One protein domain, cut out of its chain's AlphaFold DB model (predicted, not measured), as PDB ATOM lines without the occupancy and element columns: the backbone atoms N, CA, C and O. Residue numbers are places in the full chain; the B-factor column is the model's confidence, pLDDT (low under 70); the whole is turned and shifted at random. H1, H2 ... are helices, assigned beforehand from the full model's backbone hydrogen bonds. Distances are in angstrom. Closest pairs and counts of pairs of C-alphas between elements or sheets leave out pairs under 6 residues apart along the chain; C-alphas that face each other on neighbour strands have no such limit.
ATOM      1  N   TYR A  79      43.142   3.947  46.516       73.88
ATOM      2  CA  TYR A  79      42.224   4.228  47.622       73.88
ATOM      3  C   TYR A  79      41.221   5.350  47.288       73.88
ATOM      4  O   TYR A  79      40.069   5.295  47.716       73.88
ATOM      5  N   ASN A  80      41.607   6.320  46.447       79.81
ATOM      6  CA  ASN A  80      40.720   7.401  46.011       79.81
ATOM      7  C   ASN A  80      39.638   6.923  45.038       79.81
ATOM      8  O   ASN A  80      38.572   7.534  44.970       79.81
ATOM      9  N   LEU A  81      39.872   5.832  44.298       79.56
ATOM     10  CA  LEU A  81      38.882   5.305  43.353       79.56
ATOM     11  C   LEU A  81      37.608   4.857  44.065       79.56
ATOM     12  O   LEU A  81      36.516   5.010  43.527       79.56
ATOM     13  N   PHE A  82      37.725   4.344  45.287       76.38
ATOM     14  CA  PHE A  82      36.565   3.939  46.064       76.38
ATOM     15  C   PHE A  82      35.675   5.121  46.461       76.38
ATOM     16  O   PHE A  82      34.457   5.035  46.314       76.38
ATOM     17  N   GLY A  83      36.272   6.244  46.873       75.75
ATOM     18  CA  GLY A  83      35.532   7.487  47.113       75.75
ATOM     19  C   GLY A  83      34.896   8.039  45.831       75.75
ATOM     20  O   GLY A  83      33.753   8.492  45.840       75.75
ATOM     21  N   MET A  84      35.588   7.928  44.693       80.62
ATOM     22  CA  MET A  84      35.019   8.307  43.393       80.62
ATOM     23  C   MET A  84      33.826   7.428  43.000       80.62
ATOM     24  O   MET A  84      32.829   7.948  42.506       80.62
ATOM     25  N   LEU A  85      33.895   6.113  43.237       77.94
ATOM     26  CA  LEU A  85      32.778   5.193  43.003       77.94
ATOM     27  C   LEU A  85      31.600   5.490  43.931       77.94
ATOM     28  O   LEU A  85      30.452   5.444  43.489       77.94
ATOM     29  N   GLU A  86      31.880   5.814  45.196       76.44
ATOM     30  CA  GLU A  86      30.862   6.243  46.151       76.44
ATOM     31  C   GLU A  86      30.066   7.428  45.612       76.44
ATOM     32  O   GLU A  86      28.835   7.392  45.561       76.44
ATOM     33  N   TYR A  87      30.795   8.440  45.147       79.56
ATOM     34  CA  TYR A  87      30.232   9.653  44.584       79.56
ATOM     35  C   TYR A  87      29.466   9.388  43.280       79.56
ATOM     36  O   TYR A  87      28.289   9.732  43.177       79.56
ATOM     37  N   ALA A  88      30.100   8.740  42.297       73.25
ATOM     38  CA  ALA A  88      29.546   8.541  40.956       73.25
ATOM     39  C   ALA A  88      28.234   7.743  40.956       73.25
ATOM     40  O   ALA A  88      27.340   8.018  40.158       73.25
ATOM     41  N   TYR A  89      28.107   6.775  41.867       73.00
ATOM     42  CA  TYR A  89      26.930   5.913  41.978       73.00
ATOM     43  C   TYR A  89      26.033   6.253  43.177       73.00
ATOM     44  O   TYR A  89      25.098   5.505  43.468       73.00
ATOM     45  N   ASN A  90      26.293   7.372  43.870       70.56
ATOM     46  CA  ASN A  90      25.562   7.811  45.065       70.56
ATOM     47  C   ASN A  90      25.401   6.686  46.112       70.56
ATOM     48  O   ASN A  90      24.327   6.459  46.685       70.56
ATOM     49  N   LEU A  91      26.470   5.918  46.324       72.50
ATOM     50  CA  LEU A  91      26.462   4.738  47.179       72.50
ATOM     51  C   LEU A  91      26.614   5.169  48.639       72.50
ATOM     52  O   LEU A  91      27.710   5.232  49.152       72.50
ATOM     53  N   LYS A  92      25.522   5.393  49.372       65.12
ATOM     54  CA  LYS A  92      25.546   5.905  50.769       65.12
ATOM     55  C   LYS A  92      26.163   4.977  51.838       65.12
ATOM     56  O   LYS A  92      25.825   5.086  53.017       65.12
ATOM     57  N   SER A  93      26.926   3.957  51.455       63.53
ATOM     58  CA  SER A  93      27.204   2.807  52.321       63.53
ATOM     59  C   SER A  93      28.658   2.380  52.402       63.53
ATOM     60  O   SER A  93      28.932   1.369  53.062       63.53
ATOM     61  N   PHE A  94      29.567   3.111  51.761       63.56
ATOM     62  CA  PHE A  94      30.972   2.878  51.999       63.56
ATOM     63  C   PHE A  94      31.422   3.709  53.198       63.56
ATOM     64  O   PHE A  94      31.530   4.923  53.154       63.56
ATOM     65  N   ARG A  95      31.654   3.041  54.325       59.12
ATOM     66  CA  ARG A  95      32.394   3.639  55.436       59.12
ATOM     67  C   ARG A  95      33.820   3.144  55.318       59.12
ATOM     68  O   ARG A  95      34.132   2.064  55.815       59.12
ATOM     69  N   PHE A  96      34.643   3.879  54.583       61.00
ATOM     70  CA  PHE A  96      36.073   3.615  54.557       61.00
ATOM     71  C   PHE A  96      36.645   4.110  55.881       61.00
ATOM     72  O   PHE A  96      36.504   5.279  56.225       61.00
ATOM     73  N   LEU A  97      37.202   3.199  56.670       52.56
ATOM     74  CA  LEU A  97      37.997   3.587  57.826       52.56
ATOM     75  C   LEU A  97      39.344   4.089  57.294       52.56
ATOM     76  O   LEU A  97      39.988   3.388  56.506       52.56
ATOM     77  N   ASP A  98      39.741   5.294  57.698       51.09
ATOM     78  CA  ASP A  98      41.008   5.893  57.282       51.09
ATOM     79  C   ASP A  98      42.174   4.937  57.593       51.09
ATOM     80  O   ASP A  98      42.307   4.433  58.709       51.09
ATOM     81  N   GLY A  99      42.990   4.640  56.577       55.34
ATOM     82  CA  GLY A  99      44.153   3.748  56.680       55.34
ATOM     83  C   GLY A  99      43.893   2.249  56.464       55.34
ATOM     84  O   GLY A  99      44.854   1.489  56.397       55.34
ATOM     85  N   LEU A 100      42.638   1.800  56.308       51.50
ATOM     86  CA  LEU A 100      42.317   0.381  56.046       51.50
ATOM     87  C   LEU A 100      42.189   0.026  54.557       51.50
ATOM     88  O   LEU A 100      42.143  -1.152  54.208       51.50
ATOM     89  N   VAL A 101      42.147   1.027  53.675       56.44
ATOM     90  CA  VAL A 101      42.007   0.849  52.220       56.44
ATOM     91  C   VAL A 101      43.335   1.137  51.522       56.44
ATOM     92  O   VAL A 101      43.399   1.900  50.564       56.44
ATOM     93  N   ASN A 102      44.423   0.554  52.017       58.91
ATOM     94  CA  ASN A 102      45.684   0.563  51.282       58.91
ATOM     95  C   ASN A 102      45.619  -0.550  50.235       58.91
ATOM     96  O   ASN A 102      45.867  -1.710  50.540       58.91
ATOM     97  N   CYS A 103      45.211  -0.196  49.017       65.31
ATOM     98  CA  CYS A 103      45.409  -1.051  47.853       65.31
ATOM     99  C   CYS A 103      46.653  -0.560  47.117       65.31
ATOM    100  O   CYS A 103      46.668   0.568  46.621       65.31
ATOM    101  N   GLU A 104      47.674  -1.405  47.039       69.69
ATOM    102  CA  GLU A 104      48.916  -1.130  46.312       69.69
ATOM    103  C   GLU A 104      48.817  -1.583  44.849       69.69
ATOM    104  O   GLU A 104      49.528  -1.080  43.980       69.69
ATOM    105  N   SER A 105      47.875  -2.485  44.546       75.75
ATOM    106  CA  SER A 105      47.657  -3.025  43.204       75.75
ATOM    107  C   SER A 105      46.181  -3.066  42.792       75.75
ATOM    108  O   SER A 105      45.265  -3.139  43.615       75.75
ATOM    109  N   LEU A 106      45.928  -3.079  41.476       75.12
ATOM    110  CA  LEU A 106      44.577  -3.281  40.929       75.12
ATOM    111  C   LEU A 106      43.966  -4.620  41.365       75.12
ATOM    112  O   LEU A 106      42.752  -4.725  41.523       75.12
ATOM    113  N   GLN A 107      44.792  -5.645  41.582       79.50
ATOM    114  CA  GLN A 107      44.321  -6.941  42.062       79.50
ATOM    115  C   GLN A 107      43.761  -6.843  43.485       79.50
ATOM    116  O   GLN A 107      42.673  -7.352  43.755       79.50
ATOM    117  N   GLU A 108      44.458  -6.151  44.384       78.69
ATOM    118  CA  GLU A 108      43.965  -5.885  45.740       78.69
ATOM    119  C   GLU A 108      42.689  -5.049  45.729       78.69
ATOM    120  O   GLU A 108      41.752  -5.350  46.469       78.69
ATOM    121  N   PHE A 109      42.614  -4.061  44.834       79.25
ATOM    122  CA  PHE A 109      41.404  -3.273  44.627       79.25
ATOM    123  C   PHE A 109      40.199  -4.166  44.276       79.25
ATOM    124  O   PHE A 109      39.133  -4.040  44.888       79.25
ATOM    125  N   TYR A 110      40.360  -5.125  43.356       80.62
ATOM    126  CA  TYR A 110      39.300  -6.087  43.032       80.62
ATOM    127  C   TYR A 110      38.953  -7.009  44.203       80.62
ATOM    128  O   TYR A 110      37.772  -7.226  44.473       80.62
ATOM    129  N   ASN A 111      39.948  -7.518  44.933       84.06
ATOM    130  CA  ASN A 111      39.707  -8.343  46.119       84.06
ATOM    131  C   ASN A 111      38.875  -7.589  47.165       84.06
ATOM    132  O   ASN A 111      37.944  -8.146  47.753       84.06
ATOM    133  N   TYR A 112      39.164  -6.304  47.357       80.25
ATOM    134  CA  TYR A 112      38.422  -5.458  48.279       80.25
ATOM    135  C   TYR A 112      36.972  -5.233  47.818       80.25
ATOM    136  O   TYR A 112      36.047  -5.356  48.626       80.25
ATOM    137  N   LEU A 113      36.738  -5.012  46.518       82.56
ATOM    138  CA  LEU A 113      35.382  -4.965  45.953       82.56
ATOM    139  C   LEU A 113      34.610  -6.268  46.193       82.56
ATOM    140  O   LEU A 113      33.451  -6.223  46.610       82.56
ATOM    141  N   VAL A 114      35.244  -7.423  45.969       87.56
ATOM    142  CA  VAL A 114      34.636  -8.742  46.204       87.56
ATOM    143  C   VAL A 114      34.279  -8.927  47.678       87.56
ATOM    144  O   VAL A 114      33.192  -9.422  47.989       87.56
ATOM    145  N   ASN A 115      35.145  -8.488  48.593       84.75
ATOM    146  CA  ASN A 115      34.869  -8.546  50.025       84.75
ATOM    147  C   ASN A 115      33.644  -7.692  50.388       84.75
ATOM    148  O   ASN A 115      32.703  -8.194  51.006       84.75
ATOM    149  N   ILE A 116      33.589  -6.434  49.931       81.44
ATOM    150  CA  ILE A 116      32.427  -5.570  50.181       81.44
ATOM    151  C   ILE A 116      31.155  -6.188  49.597       81.44
ATOM    152  O   ILE A 116      30.135  -6.262  50.282       81.44
ATOM    153  N   PHE A 117      31.208  -6.662  48.355       85.94
ATOM    154  CA  PHE A 117      30.076  -7.304  47.695       85.94
ATOM    155  C   PHE A 117      29.550  -8.498  48.499       85.94
ATOM    156  O   PHE A 117      28.349  -8.588  48.762       85.94
ATOM    157  N   THR A 118      30.449  -9.365  48.961       88.50
ATOM    158  CA  THR A 118      30.105 -10.548  49.758       88.50
ATOM    159  C   THR A 118      29.437 -10.159  51.074       88.50
ATOM    160  O   THR A 118      28.373 -10.686  51.400       88.50
ATOM    161  N   GLN A 119      29.993  -9.183  51.799       84.62
ATOM    162  CA  GLN A 119      29.393  -8.680  53.039       84.62
ATOM    163  C   GLN A 119      27.985  -8.122  52.799       84.62
ATOM    164  O   GLN A 119      27.046  -8.463  53.520       84.62
ATOM    165  N   LYS A 120      27.789  -7.336  51.732       83.12
ATOM    166  CA  LYS A 120      26.469  -6.789  51.383       83.12
ATOM    167  C   LYS A 120      25.468  -7.877  50.989       83.12
ATOM    168  O   LYS A 120      24.294  -7.763  51.348       83.12
ATOM    169  N   ILE A 121      25.898  -8.933  50.292       89.50
ATOM    170  CA  ILE A 121      25.042 -10.093  50.001       89.50
ATOM    171  C   ILE A 121      24.620 -10.779  51.294       89.50
ATOM    172  O   ILE A 121      23.434 -11.052  51.456       89.50
ATOM    173  N   LEU A 122      25.552 -11.047  52.212       89.69
ATOM    174  CA  LEU A 122      25.248 -11.709  53.483       89.69
ATOM    175  C   LEU A 122      24.281 -10.875  54.331       89.69
ATOM    176  O   LEU A 122      23.293 -11.402  54.848       89.69
ATOM    177  N   ASP A 123      24.498  -9.564  54.406       87.38
ATOM    178  CA  ASP A 123      23.583  -8.638  55.072       87.38
ATOM    179  C   ASP A 123      22.195  -8.630  54.425       87.38
ATOM    180  O   ASP A 123      21.177  -8.579  55.124       87.38
ATOM    181  N   ARG A 124      22.120  -8.705  53.088       88.94
ATOM    182  CA  ARG A 124      20.839  -8.804  52.382       88.94
ATOM    183  C   ARG A 124      20.174 -10.156  52.612       88.94
ATOM    184  O   ARG A 124      18.967 -10.178  52.828       88.94
ATOM    185  N   ALA A 125      20.935 -11.245  52.620       92.50
ATOM    186  CA  ALA A 125      20.447 -12.598  52.861       92.50
ATOM    187  C   ALA A 125      19.788 -12.712  54.242       92.50
ATOM    188  O   ALA A 125      18.680 -13.235  54.348       92.50
ATOM    189  N   ARG A 126      20.403 -12.122  55.279       92.31
ATOM    190  CA  ARG A 126      19.833 -12.033  56.639       92.31
ATOM    191  C   ARG A 126      18.509 -11.262  56.687       92.31
ATOM    192  O   ARG A 126      17.658 -11.562  57.513       92.31
ATOM    193  N   LYS A 127      18.320 -10.289  55.790       93.44
ATOM    194  CA  LYS A 127      17.075  -9.512  55.629       93.44
ATOM    195  C   LYS A 127      16.093 -10.142  54.626       93.44
ATOM    196  O   LYS A 127      15.054  -9.549  54.344       93.44
ATOM    197  N   GLY A 128      16.431 -11.300  54.053       92.81
ATOM    198  CA  GLY A 128      15.725 -11.945  52.946       92.81
ATOM    199  C   GLY A 128      16.108 -11.381  51.573       92.81
ATOM    200  O   GLY A 128      16.337 -10.186  51.409       92.81
TER     201      GLY A 128
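AT A GLANCE: This is residues 79 to 128 of the 156 residues of an uncharacterized protein of Okeania sp. SIO2D1 (UniProt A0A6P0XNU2). One long helix, H2, makes the longest axis of this model, and the shorter helix H1 is set off from it across a gap, with the long loop of residues 89 to 105 looping from the one to the other. Residues 121 to 128, the last turns of H2 and what follows, stick out beyond the rest. The printed part has 50 residues with two named helices, H1 then H2, and no named strand; its class is all helix. It is only just loose, close to compact, with a radius of gyration of the C-alphas of 11.8 A, and elongated, spanning 35 by 22 by 17 A.

IN THESE COORDINATES: H2 holds residues 106 to 126 and is 30.6 A long from first to last C-alpha, from C-alpha 106 at (44.577, -3.281, 40.929) to C-alpha 126 at (19.833, -12.033, 56.639). H1 holds residues 79 to 88 and is 15.0 A long, beginning at C-alpha 79 at (42.224, 4.228, 47.622).

HOW THE PARTS SIT: H1 and H2 are near each other, with 5 pairs of C-alphas within 10 A, but their closest C-alphas are 8.1 A apart. The link from H1 to H2, of 17 residues, is long. In H2 every O i to N i+4 pair is within hydrogen-bond range; in H1 it is 5 of 6.

THE WHOLE: The C-alphas of Glu 104 and Gly 128, the two farthest apart, are 35.5 A from each other. Residues 121 to 128, of which 121 to 126 belong to H2, stand free; without them the body spans 25 by 21 by 17 A. The printed part has no cut. Its mean pLDDT is 76.0, and residues 92 to 104 are under 70.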